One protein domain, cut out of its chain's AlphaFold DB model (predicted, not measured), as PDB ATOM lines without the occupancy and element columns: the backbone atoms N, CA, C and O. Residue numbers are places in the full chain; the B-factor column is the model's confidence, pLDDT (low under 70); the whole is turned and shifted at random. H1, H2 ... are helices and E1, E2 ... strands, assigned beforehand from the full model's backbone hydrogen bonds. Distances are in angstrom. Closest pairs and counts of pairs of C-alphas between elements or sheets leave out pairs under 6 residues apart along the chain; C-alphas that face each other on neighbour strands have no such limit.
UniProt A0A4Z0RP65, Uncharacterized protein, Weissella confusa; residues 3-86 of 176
ATOM      1  N   PHE A   3     253.361 103.100 243.318       93.81
ATOM      2  CA  PHE A   3     252.264 103.143 244.273       93.81
ATOM      3  C   PHE A   3     250.970 102.823 243.552       93.81
ATOM      4  O   PHE A   3     250.717 103.384 242.491       93.81
ATOM      5  N   LEU A   4     250.143 101.966 244.136       94.31
ATOM      6  CA  LEU A   4     248.770 101.775 243.704       94.31
ATOM      7  C   LEU A   4     247.896 102.633 244.610       94.31
ATOM      8  O   LEU A   4     247.834 102.389 245.814       94.31
ATOM      9  N   VAL A   5     247.272 103.662 244.051       93.81
ATOM     10  CA  VAL A   5     246.515 104.636 244.836       93.81
ATOM     11  C   VAL A   5     245.108 104.834 244.309       93.81
ATOM     12  O   VAL A   5     244.852 104.711 243.115       93.81
ATOM     13  N   GLN A   6     244.202 105.193 245.204       92.56
ATOM     14  CA  GLN A   6     242.882 105.701 244.875       92.56
ATOM     15  C   GLN A   6     242.729 107.096 245.489       92.56
ATOM     16  O   GLN A   6     242.887 107.275 246.698       92.56
ATOM     17  N   ASN A   7     242.422 108.089 244.656       89.06
ATOM     18  CA  ASN A   7     242.151 109.450 245.113       89.06
ATOM     19  C   ASN A   7     240.685 109.559 245.573       89.06
ATOM     20  O   ASN A   7     239.767 109.327 244.787       89.06
ATOM     21  N   GLN A   8     240.467 109.892 246.844       85.69
ATOM     22  CA  GLN A   8     239.149 110.044 247.459       85.69
ATOM     23  C   GLN A   8     239.028 111.424 248.106       85.69
ATOM     24  O   GLN A   8     239.325 111.592 249.280       85.69
ATOM     25  N   ASP A   9     238.585 112.403 247.320       79.06
ATOM     26  CA  ASP A   9     238.183 113.757 247.732       79.06
ATOM     27  C   ASP A   9     238.968 114.368 248.917       79.06
ATOM     28  O   ASP A   9     238.419 114.625 249.990       79.06
ATOM     29  N   GLY A  10     240.265 114.619 248.715       79.19
ATOM     30  CA  GLY A  10     241.170 115.146 249.746       79.19
ATOM     31  C   GLY A  10     241.931 114.077 250.541       79.19
ATOM     32  O   GLY A  10     242.827 114.425 251.309       79.19
ATOM     33  N   GLN A  11     241.642 112.793 250.318       89.56
ATOM     34  CA  GLN A  11     242.372 111.649 250.866       89.56
ATOM     35  C   GLN A  11     243.037 110.841 249.753       89.56
ATOM     36  O   GLN A  11     242.474 110.639 248.678       89.56
ATOM     37  N   ILE A  12     244.227 110.318 250.033       91.62
ATOM     38  CA  ILE A  12     244.929 109.375 249.168       91.62
ATOM     39  C   ILE A  12     244.924 108.021 249.862       91.62
ATOM     40  O   ILE A  12     245.444 107.860 250.968       91.62
ATOM     41  N   VAL A  13     244.298 107.051 249.205       94.06
ATOM     42  CA  VAL A  13     244.227 105.669 249.666       94.06
ATOM     43  C   VAL A  13     245.342 104.888 248.988       94.06
ATOM     44  O   VAL A  13     245.356 104.772 247.769       94.06
ATOM     45  N   PHE A  14     246.272 104.365 249.773       94.12
ATOM     46  CA  PHE A  14     247.376 103.531 249.322       94.12
ATOM     47  C   PHE A  14     247.003 102.063 249.422       94.12
ATOM     48  O   PHE A  14     246.480 101.615 250.440       94.12
ATOM     49  N   HIS A  15     247.330 101.317 248.378       94.25
ATOM     50  CA  HIS A  15     247.151  99.880 248.274       94.25
ATOM     51  C   HIS A  15     248.530  99.241 248.120       94.25
ATOM     52  O   HIS A  15     249.245  99.541 247.163       94.25
ATOM     53  N   PHE A  16     248.922  98.383 249.058       93.56
ATOM     54  CA  PHE A  16     250.269  97.810 249.089       93.56
ATOM     55  C   PHE A  16     250.279  96.399 249.676       93.56
ATOM     56  O   PHE A  16     249.305  95.951 250.284       93.56
ATOM     57  N   GLN A  17     251.386  95.685 249.481       91.06
ATOM     58  CA  GLN A  17     251.595  94.356 250.045       91.06
ATOM     59  C   GLN A  17     252.470  94.466 251.298       91.06
ATOM     60  O   GLN A  17     253.641  94.828 251.209       91.06
ATOM     61  N   GLY A  18     251.911  94.150 252.465       85.19
ATOM     62  CA  GLY A  18     252.651  94.055 253.723       85.19
ATOM     63  C   GLY A  18     252.992  92.610 254.101       85.19
ATOM     64  O   GLY A  18     252.615  91.660 253.416       85.19
ATOM     65  N   GLU A  19     253.656  92.426 255.247       83.50
ATOM     66  CA  GLU A  19     254.039  91.096 255.764       83.50
ATOM     67  C   GLU A  19     252.836  90.158 255.965       83.50
ATOM     68  O   GLU A  19     252.938  88.949 255.772       83.50
ATOM     69  N   ASN A  20     251.675  90.728 256.296       84.31
ATOM     70  CA  ASN A  20     250.427  89.998 256.532       84.31
ATOM     71  C   ASN A  20     249.524  89.915 255.284       84.31
ATOM     72  O   ASN A  20     248.340  89.607 255.405       84.31
ATOM     73  N   GLY A  21     250.062  90.217 254.099       86.56
ATOM     74  CA  GLY A  21     249.318  90.259 252.844       86.56
ATOM     75  C   GLY A  21     248.917  91.673 252.425       86.56
ATOM     76  O   GLY A  21     249.538  92.657 252.827       86.56
ATOM     77  N   TYR A  22     247.877  91.766 251.601       90.62
ATOM     78  CA  TYR A  22     247.374  93.028 251.063       90.62
ATOM     79  C   TYR A  22     246.848  93.958 252.166       90.62
ATOM     80  O   TYR A  22     246.062  93.552 253.026       90.62
ATOM     81  N   GLN A  23     247.268  95.221 252.120       91.62
ATOM     82  CA  GLN A  23     246.920  96.258 253.084       91.62
ATOM     83  C   GLN A  23     246.491  97.545 252.385       91.62
ATOM     84  O   GLN A  23     246.837  97.816 251.232       91.62
ATOM     85  N   VAL A  24     245.703  98.337 253.116       92.00
ATOM     86  CA  VAL A  24     245.174  99.617 252.655       92.00
ATOM     87  C   VAL A  24     245.400 100.663 253.731       92.00
ATOM     88  O   VAL A  24     244.994 100.464 254.876       92.00
ATOM     89  N   GLU A  25     245.984 101.794 253.355       92.12
ATOM     90  CA  GLU A  25     246.180 102.930 254.252       92.12
ATOM     91  C   GLU A  25     245.562 104.189 253.652       92.12
ATOM     92  O   GLU A  25     245.716 104.465 252.465       92.12
ATOM     93  N   LYS A  26     244.823 104.947 254.463       93.81
ATOM     94  CA  LYS A  26     244.171 106.189 254.038       93.81
ATOM     95  C   LYS A  26     244.855 107.358 254.710       93.81
ATOM     96  O   LYS A  26     244.945 107.377 255.935       93.81
ATOM     97  N   ILE A  27     245.303 108.319 253.915       91.19
ATOM     98  CA  ILE A  27     246.037 109.477 254.418       91.19
ATOM     99  C   ILE A  27     245.454 110.737 253.802       91.19
ATOM    100  O   ILE A  27     245.278 110.812 252.586       91.19
ATOM    101  N   ASP A  28     245.177 111.737 254.632       90.50
ATOM    102  CA  ASP A  28     244.757 113.047 254.148       90.50
ATOM    103  C   ASP A  28     245.888 113.682 253.328       90.50
ATOM    104  O   ASP A  28     247.059 113.677 253.721       90.50
ATOM    105  N   ALA A  29     245.551 114.248 252.167       86.88
ATOM    106  CA  ALA A  29     246.540 114.849 251.274       86.88
ATOM    107  C   ALA A  29     247.306 115.990 251.962       86.88
ATOM    108  O   ALA A  29     248.506 116.155 251.737       86.88
ATOM    109  N   THR A  30     246.629 116.733 252.842       87.25
ATOM    110  CA  THR A  30     247.226 117.790 253.664       87.25
ATOM    111  C   THR A  30     248.279 117.246 254.622       87.25
ATOM    112  O   THR A  30     249.390 117.777 254.670       87.25
ATOM    113  N   ASP A  31     247.977 116.160 255.331       88.62
ATOM    114  CA  ASP A  31     248.911 115.542 256.273       88.62
ATOM    115  C   ASP A  31     250.127 114.984 255.539       88.62
ATOM    116  O   ASP A  31     251.268 115.215 255.940       88.62
ATOM    117  N   LEU A  32     249.901 114.309 254.410       86.62
ATOM    118  CA  LEU A  32     250.981 113.746 253.607       86.62
ATOM    119  C   LEU A  32     251.874 114.827 252.978       86.62
ATOM    120  O   LEU A  32     253.090 114.646 252.871       86.62
ATOM    121  N   TYR A  33     251.288 115.950 252.554       86.19
ATOM    122  CA  TYR A  33     252.023 117.055 251.944       86.19
ATOM    123  C   TYR A  33     252.831 117.859 252.972       86.19
ATOM    124  O   TYR A  33     253.980 118.207 252.705       86.19
ATOM    125  N   THR A  34     252.257 118.117 254.150       85.19
ATOM    126  CA  THR A  34     252.888 118.910 255.226       85.19
ATOM    127  C   THR A  34     253.857 118.106 256.099       85.19
ATOM    128  O   THR A  34     254.618 118.682 256.881       85.19
ATOM    129  N   MET A  35     253.878 116.779 255.955       85.12
ATOM    130  CA  MET A  35     254.790 115.900 256.679       85.12
ATOM    131  C   MET A  35     256.265 116.239 256.420       85.12
ATOM    132  O   MET A  35     256.688 116.501 255.294       85.12
ATOM    133  N   MET A  36     257.085 116.139 257.474       83.81
ATOM    134  CA  MET A  36     258.536 116.304 257.367       83.81
ATOM    135  C   MET A  36     259.123 115.378 256.284       83.81
ATOM    136  O   MET A  36     258.816 114.182 256.306       83.81
ATOM    137  N   PRO A  37     260.027 115.862 255.403       82.06
ATOM    138  CA  PRO A  37     260.496 115.102 254.240       82.06
ATOM    139  C   PRO A  37     261.028 113.707 254.572       82.06
ATOM    140  O   PRO A  37     260.729 112.742 253.874       82.06
ATOM    141  N   ARG A  38     261.774 113.585 255.677       79.50
ATOM    142  CA  ARG A  38     262.308 112.303 256.146       79.50
ATOM    143  C   ARG A  38     261.202 111.317 256.519       79.50
ATOM    144  O   ARG A  38     261.220 110.183 256.059       79.50
ATOM    145  N   ARG A  39     260.227 111.764 257.313       78.44
ATOM    146  CA  ARG A  39     259.103 110.934 257.759       78.44
ATOM    147  C   ARG A  39     258.213 110.532 256.584       78.44
ATOM    148  O   ARG A  39     257.770 109.394 256.515       78.44
ATOM    149  N   ARG A  40     258.021 111.445 255.627       82.12
ATOM    150  CA  ARG A  40     257.311 111.167 254.376       82.12
ATOM    151  C   ARG A  40     258.029 110.097 253.561       82.12
ATOM    152  O   ARG A  40     257.379 109.181 253.087       82.12
ATOM    153  N   ALA A  41     259.348 110.186 253.408       84.81
ATOM    154  CA  ALA A  41     260.113 109.169 252.693       84.81
ATOM    155  C   ALA A  41     260.022 107.794 253.379       84.81
ATOM    156  O   ALA A  41     259.753 106.809 252.703       84.81
ATOM    157  N   GLU A  42     260.183 107.739 254.706       84.12
ATOM    158  CA  GLU A  42     260.056 106.500 255.492       84.12
ATOM    159  C   GLU A  42     258.670 105.855 255.310       84.12
ATOM    160  O   GLU A  42     258.579 104.666 255.018       84.12
ATOM    161  N   LEU A  43     257.603 106.654 255.383       87.44
ATOM    162  CA  LEU A  43     256.229 106.207 255.153       87.44
ATOM    163  C   LEU A  43     255.979 105.753 253.705       87.44
ATOM    164  O   LEU A  43     255.370 104.718 253.463       87.44
ATOM    165  N   LEU A  44     256.440 106.509 252.707       87.25
ATOM    166  CA  LEU A  44     256.248 106.135 251.303       87.25
ATOM    167  C   LEU A  44     256.979 104.829 250.967       87.25
ATOM    168  O   LEU A  44     256.483 104.026 250.182       87.25
ATOM    169  N   VAL A  45     258.120 104.567 251.606       88.25
ATOM    170  CA  VAL A  45     258.790 103.274 251.458       88.25
ATOM    171  C   VAL A  45     257.902 102.131 251.959       88.25
ATOM    172  O   VAL A  45     257.781 101.123 251.268       88.25
ATOM    173  N   THR A  46     257.227 102.293 253.102       87.38
ATOM    174  CA  THR A  46     256.329 101.258 253.648       87.38
ATOM    175  C   THR A  46     255.031 101.102 252.857       87.38
ATOM    176  O   THR A  46     254.508  99.999 252.768       87.38
ATOM    177  N   LEU A  47     254.550 102.175 252.221       90.12
ATOM    178  CA  LEU A  47     253.373 102.180 251.332       90.12
ATOM    179  C   LEU A  47     253.679 101.700 249.902       90.12
ATOM    180  O   LEU A  47     252.865 101.820 248.987       90.12
ATOM    181  N   THR A  48     254.875 101.140 249.755       90.94
ATOM    182  CA  THR A  48     255.390 100.316 248.669       90.94
ATOM    183  C   THR A  48     254.410  99.418 247.917       90.94
ATOM    184  O   THR A  48     254.283  98.279 248.351       90.94
ATOM    185  N   ALA A  49     253.763  99.793 246.807       91.69
ATOM    186  CA  ALA A  49     252.972  98.784 246.075       91.69
ATOM    187  C   ALA A  49     253.863  97.782 245.317       91.69
ATOM    188  O   ALA A  49     253.524  96.607 245.202       91.69
ATOM    189  N   GLY A  50     255.012  98.239 244.817       91.19
ATOM    190  CA  GLY A  50     256.032  97.389 244.206       91.19
ATOM    191  C   GLY A  50     257.179  98.185 243.592       91.19
ATOM    192  O   GLY A  50     257.133  99.415 243.487       91.19
ATOM    193  N   GLU A  51     258.235  97.495 243.168       90.50
ATOM    194  CA  GLU A  51     259.379  98.158 242.532       90.50
ATOM    195  C   GLU A  51     259.189  98.335 241.027       90.50
ATOM    196  O   GLU A  51     259.646  99.334 240.460       90.50
ATOM    197  N   ASN A  52     258.470  97.404 240.401       92.44
ATOM    198  CA  ASN A  52     258.207  97.380 238.970       92.44
ATOM    199  C   ASN A  52     256.700  97.269 238.670       92.44
ATOM    200  O   ASN A  52     255.886  96.969 239.541       92.44
ATOM    201  N   MET A  53     256.323  97.534 237.417       91.62
ATOM    202  CA  MET A  53     254.917  97.552 236.994       91.62
ATOM    203  C   MET A  53     254.240  96.182 237.135       91.62
ATOM    204  O   MET A  53     253.057  96.117 237.449       91.62
ATOM    205  N   THR A  54     254.974  95.092 236.917       92.88
ATOM    206  CA  THR A  54     254.447  93.727 237.010       92.88
ATOM    207  C   THR A  54     253.980  93.414 238.429       92.88
ATOM    208  O   THR A  54     252.871  92.913 238.589       92.88
ATOM    209  N   ASP A  55     254.773  93.775 239.440       90.75
ATOM    210  CA  ASP A  55     254.439  93.565 240.854       90.75
ATOM    211  C   ASP A  55     253.144  94.305 241.220       90.75
ATOM    212  O   ASP A  55     252.228  93.735 241.809       90.75
ATOM    213  N   VAL A  56     253.029  95.571 240.802       91.75
ATOM    214  CA  VAL A  56     251.852  96.397 241.113       91.75
ATOM    215  C   VAL A  56     250.609  95.929 240.357       91.75
ATOM    216  O   VAL A  56     249.503  95.957 240.895       91.75
ATOM    217  N   MET A  57     250.767  95.467 239.116       92.31
ATOM    218  CA  MET A  57     249.666  94.902 238.334       92.31
ATOM    219  C   MET A  57     249.181  93.569 238.909       92.31
ATOM    220  O   MET A  57     247.972  93.331 238.934       92.31
ATOM    221  N   LEU A  58     250.099  92.730 239.400       92.12
ATOM    222  CA  LEU A  58     249.763  91.502 240.119       92.12
ATOM    223  C   LEU A  58     248.965  91.838 241.383       92.12
ATOM    224  O   LEU A  58     247.860  91.331 241.546       92.12
ATOM    225  N   LEU A  59     249.462  92.771 242.202       92.50
ATOM    226  CA  LEU A  59     248.766  93.245 243.398       92.50
ATOM    227  C   LEU A  59     247.362  93.761 243.066       92.50
ATOM    228  O   LEU A  59     246.390  93.385 243.714       92.50
ATOM    229  N   LYS A  60     247.229  94.593 242.026       91.31
ATOM    230  CA  LYS A  60     245.934  95.123 241.575       91.31
ATOM    231  C   LYS A  60     244.964  94.006 241.181       91.31
ATOM    232  O   LYS A  60     243.760  94.132 241.411       91.31
ATOM    233  N   HIS A  61     245.464  92.932 240.573       90.62
ATOM    234  CA  HIS A  61     244.655  91.778 240.195       90.62
ATOM    235  C   HIS A  61     244.248  90.938 241.412       90.62
ATOM    236  O   HIS A  61     243.061  90.686 241.603       90.62
ATOM    237  N   GLU A  62     245.209  90.569 242.261       88.50
ATOM    238  CA  GLU A  62     244.987  89.756 243.465       88.50
ATOM    239  C   GLU A  62     244.087  90.460 244.487       88.50
ATOM    240  O   GLU A  62     243.240  89.828 245.115       88.50
ATOM    241  N   ALA A  63     244.203  91.785 244.598       86.88
ATOM    242  CA  ALA A  63     243.353  92.613 245.447       86.88
ATOM    243  C   ALA A  63     241.948  92.868 244.864       86.88
ATOM    244  O   ALA A  63     241.140  93.553 245.491       86.88
ATOM    245  N   GLY A  64     241.638  92.370 243.660       86.56
ATOM    246  CA  GLY A  64     240.337  92.570 243.014       86.56
ATOM    247  C   GLY A  64     240.056  94.021 242.597       86.56
ATOM    248  O   GLY A  64     238.905  94.398 242.387       86.56
ATOM    249  N   LEU A  65     241.095  94.846 242.449       87.19
ATOM    250  CA  LEU A  65     241.001  96.280 242.145       87.19
ATOM    251  C   LEU A  65     240.960  96.577 240.639       87.19
ATOM    252  O   LEU A  65     241.092  97.725 240.220       87.19
ATOM    253  N   THR A  66     240.792  95.560 239.793       78.44
ATOM    254  CA  THR A  66     240.884  95.702 238.330       78.44
ATOM    255  C   THR A  66     239.855  96.685 237.761       78.44
ATOM    256  O   THR A  66     240.157  97.384 236.800       78.44
ATOM    257  N   ASN A  67     238.685  96.784 238.398       75.94
ATOM    258  CA  ASN A  67     237.598  97.691 238.011       75.94
ATOM    259  C   ASN A  67     237.491  98.937 238.908       75.94
ATOM    260  O   ASN A  67     236.555  99.716 238.752       75.94
ATOM    261  N   ALA A  68     238.390  99.105 239.880       78.94
ATOM    262  CA  ALA A  68     238.402 100.276 240.748       78.94
ATOM    263  C   ALA A  68     239.167 101.425 240.074       78.94
ATOM    264  O   ALA A  68     240.186 101.169 239.422       78.94
ATOM    265  N   ASP A  69     238.720 102.669 240.292       85.81
ATOM    266  CA  ASP A  69     239.423 103.907 239.902       85.81
ATOM    267  C   ASP A  69     240.730 104.051 240.695       85.81
ATOM    268  O   ASP A  69     240.855 104.822 241.644       85.81
ATOM    269  N   THR A  70     241.698 103.215 240.340       89.75
ATOM    270  CA  THR A  70     243.007 103.096 240.971       89.75
ATOM    271  C   THR A  70     244.083 103.423 239.953       89.75
ATOM    272  O   THR A  70     244.124 102.854 238.855       89.75
ATOM    273  N   GLU A  71     244.979 104.313 240.346       91.88
ATOM    274  CA  GLU A  71     246.092 104.794 239.545       91.88
ATOM    275  C   GLU A  71     247.396 104.161 240.030       91.88
ATOM    276  O   GLU A  71     247.603 103.969 241.229       91.88
ATOM    277  N   ILE A  72     248.285 103.832 239.091       92.88
ATOM    278  CA  ILE A  72     249.647 103.398 239.406       92.88
ATOM    279  C   ILE A  72     250.566 104.592 239.196       92.88
ATOM    280  O   ILE A  72     250.742 105.047 238.066       92.88
ATOM    281  N   LEU A  73     251.145 105.098 240.281       92.62
ATOM    282  CA  LEU A  73     251.932 106.324 240.283       92.62
ATOM    283  C   LEU A  73     253.388 106.058 240.649       92.62
ATOM    284  O   LEU A  73     253.712 105.230 241.494       92.62
ATOM    285  N   THR A  74     254.281 106.821 240.035       91.69
ATOM    286  CA  THR A  74     255.671 106.980 240.483       91.69
ATOM    287  C   THR A  74     255.763 108.003 241.622       91.69
ATOM    288  O   THR A  74     254.828 108.769 241.849       91.69
ATOM    289  N   ILE A  75     256.907 108.073 242.317       88.50
ATOM    290  CA  ILE A  75     257.139 109.068 243.386       88.50
ATOM    291  C   ILE A  75     256.838 110.514 242.923       88.50
ATOM    292  O   ILE A  75     256.115 111.206 243.641       88.50
ATOM    293  N   PRO A  76     257.321 110.996 241.753       88.81
ATOM    294  CA  PRO A  76     257.008 112.351 241.292       88.81
ATOM    295  C   PRO A  76     255.515 112.563 241.027       88.81
ATOM    296  O   PRO A  76     254.953 113.559 241.465       88.81
ATOM    297  N   GLN A  77     254.846 111.597 240.392       90.75
ATOM    298  CA  GLN A  77     253.409 111.696 240.111       90.75
ATOM    299  C   GLN A  77     252.574 111.695 241.395       90.75
ATOM    300  O   GLN A  77     251.597 112.431 241.504       90.75
ATOM    301  N   LEU A  78     252.983 110.910 242.395       89.94
ATOM    302  CA  LEU A  78     252.365 110.934 243.715       89.94
ATOM    303  C   LEU A  78     252.575 112.289 244.399       89.94
ATOM    304  O   LEU A  78     251.664 112.804 245.042       89.94
ATOM    305  N   HIS A  79     253.761 112.888 244.257       88.00
ATOM    306  CA  HIS A  79     254.016 114.232 244.761       88.00
ATOM    307  C   HIS A  79     253.088 115.266 244.107       88.00
ATOM    308  O   HIS A  79     252.435 116.028 244.823       88.00
ATOM    309  N   ASP A  80     252.957 115.241 242.783       90.19
ATOM    310  CA  ASP A  80     252.077 116.153 242.048       90.19
ATOM    311  C   ASP A  80     250.610 115.986 242.466       90.19
ATOM    312  O   ASP A  80     249.933 116.974 242.764       90.19
ATOM    313  N   LEU A  81     250.136 114.741 242.590       90.56
ATOM    314  CA  LEU A  81     248.791 114.444 243.082       90.56
ATOM    315  C   LEU A  81     248.576 114.997 244.500       90.56
ATOM    316  O   LEU A  81     247.589 115.692 244.743       90.56
ATOM    317  N   THR A  82     249.518 114.755 245.423       87.62
ATOM    318  CA  THR A  82     249.421 115.274 246.801       87.62
ATOM    319  C   THR A  82     249.349 116.792 246.847       87.62
ATOM    320  O   THR A  82     248.577 117.339 247.627       87.62
ATOM    321  N   LEU A  83     250.119 117.479 246.000       87.69
ATOM    322  CA  LEU A  83     250.123 118.934 245.926       87.69
ATOM    323  C   LEU A  83     248.782 119.475 245.415       87.69
ATOM    324  O   LEU A  83     248.279 120.471 245.939       87.69
ATOM    325  N   VAL A  84     248.208 118.843 244.388       90.81
ATOM    326  CA  VAL A  84     246.911 119.238 243.825       90.81
ATOM    327  C   VAL A  84     245.799 119.069 244.856       90.81
ATOM    328  O   VAL A  84     245.018 119.997 245.064       90.81
ATOM    329  N   GLU A  85     245.738 117.918 245.524       88.31
ATOM    330  CA  GLU A  85     244.714 117.655 246.537       88.31
ATOM    331  C   GLU A  85     244.895 118.529 247.783       88.31
ATOM    332  O   GLU A  85     243.913 119.072 248.286       88.31
ATOM    333  N   TYR A  86     246.136 118.783 248.213       86.25
ATOM    334  CA  TYR A  86     246.420 119.749 249.277       86.25
ATOM    335  C   TYR A  86     245.875 121.141 248.938       86.25
ATOM    336  O   TYR A  86     245.144 121.718 249.736       86.25
TER     337      TYR A  86
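AT A GLANCE: This is residues 3 to 86 of the 176 residues of an uncharacterized protein of Weissella confusa (UniProt A0A4Z0RP65). A strongly twisted sheet of four strands forms the core, with H1 and H4 meeting on one face, H3 on the other, and H2 set off to the side, only grazing the sheet. The meander E1 E2 E3, each strand the antiparallel neighbour of the one before, makes most of the sheet, and the later strand E4 joins beside E1. The printed part has 84 residues, with four named helices and four named strands in the order E1 E2 E3 H1 H2 H3 E4 H4; the sheet runs E3 E2 E1 E4, all antiparallel, and the class is mixed, helices and strands. The whole is compact and rounded, with a radius of gyration of the C-alphas of 12.1 A and spans of 32 by 24 by 20 A.

HOW THE PARTS SIT: E2, residues 11 to 18, forms hairpins with E1, residues 3 to 8, and E3, residues 21 to 28. N 13 and O 6 are 2.9 A apart and N 14 and O 25 are 2.8 A apart, both within hydrogen-bond range. E4, residues 71 to 74, is an edge strand beside E1, with N 5 and O 71 at 2.9 A, within hydrogen-bond range. From edge to edge the strands' lines turn by 98 degrees. There are three layers, helices on both faces of the sheet: H1, residues 29 to 34, and H4, residues 75 to 86, on one face, and H3, residues 53 to 62, on the other. H3 has a height over the sheet of 7.9 A; its closest C-alpha pair with E1 is Leu 4 and Val 56, 6.7 A. H4 has a height over the sheet of 7.2 A. H1 and H4 touch, about perpendicular at 75 degrees, closest at the C-alphas of Thr 30 and Tyr 86, 4.9 A. H2, residues 37 to 46, only grazes the sheet with residues 44 to 46. H2 is close to but not clearly touching H1, with the C-alphas of Leu 32 and Arg 40 closest at 6.9 A. H3 and H4 are apart. In H1, H2, H3 and H4 every O i to N i+4 pair is within hydrogen-bond range.

IN THESE COORDINATES: E1 begins at C-alpha 3 (252.264, 103.143, 244.273) and spans 15.2 A. E2 spans 20.6 A and E3 23.3 A. H2 spans 14.5 A and H3 14.2 A. H4 spans 16.2 A and ends at C-alpha 86 (246.420, 119.749, 249.277).

THE WHOLE: The two C-alphas farthest apart, those of Met 36 and Asn 67, are 34.1 A apart. The printed part has no cut. No link is long; H2 to H3 and H3 to E4 are short, and the others are tight. The mean pLDDT of the printed part is 88.5, and no printed residue is under 70.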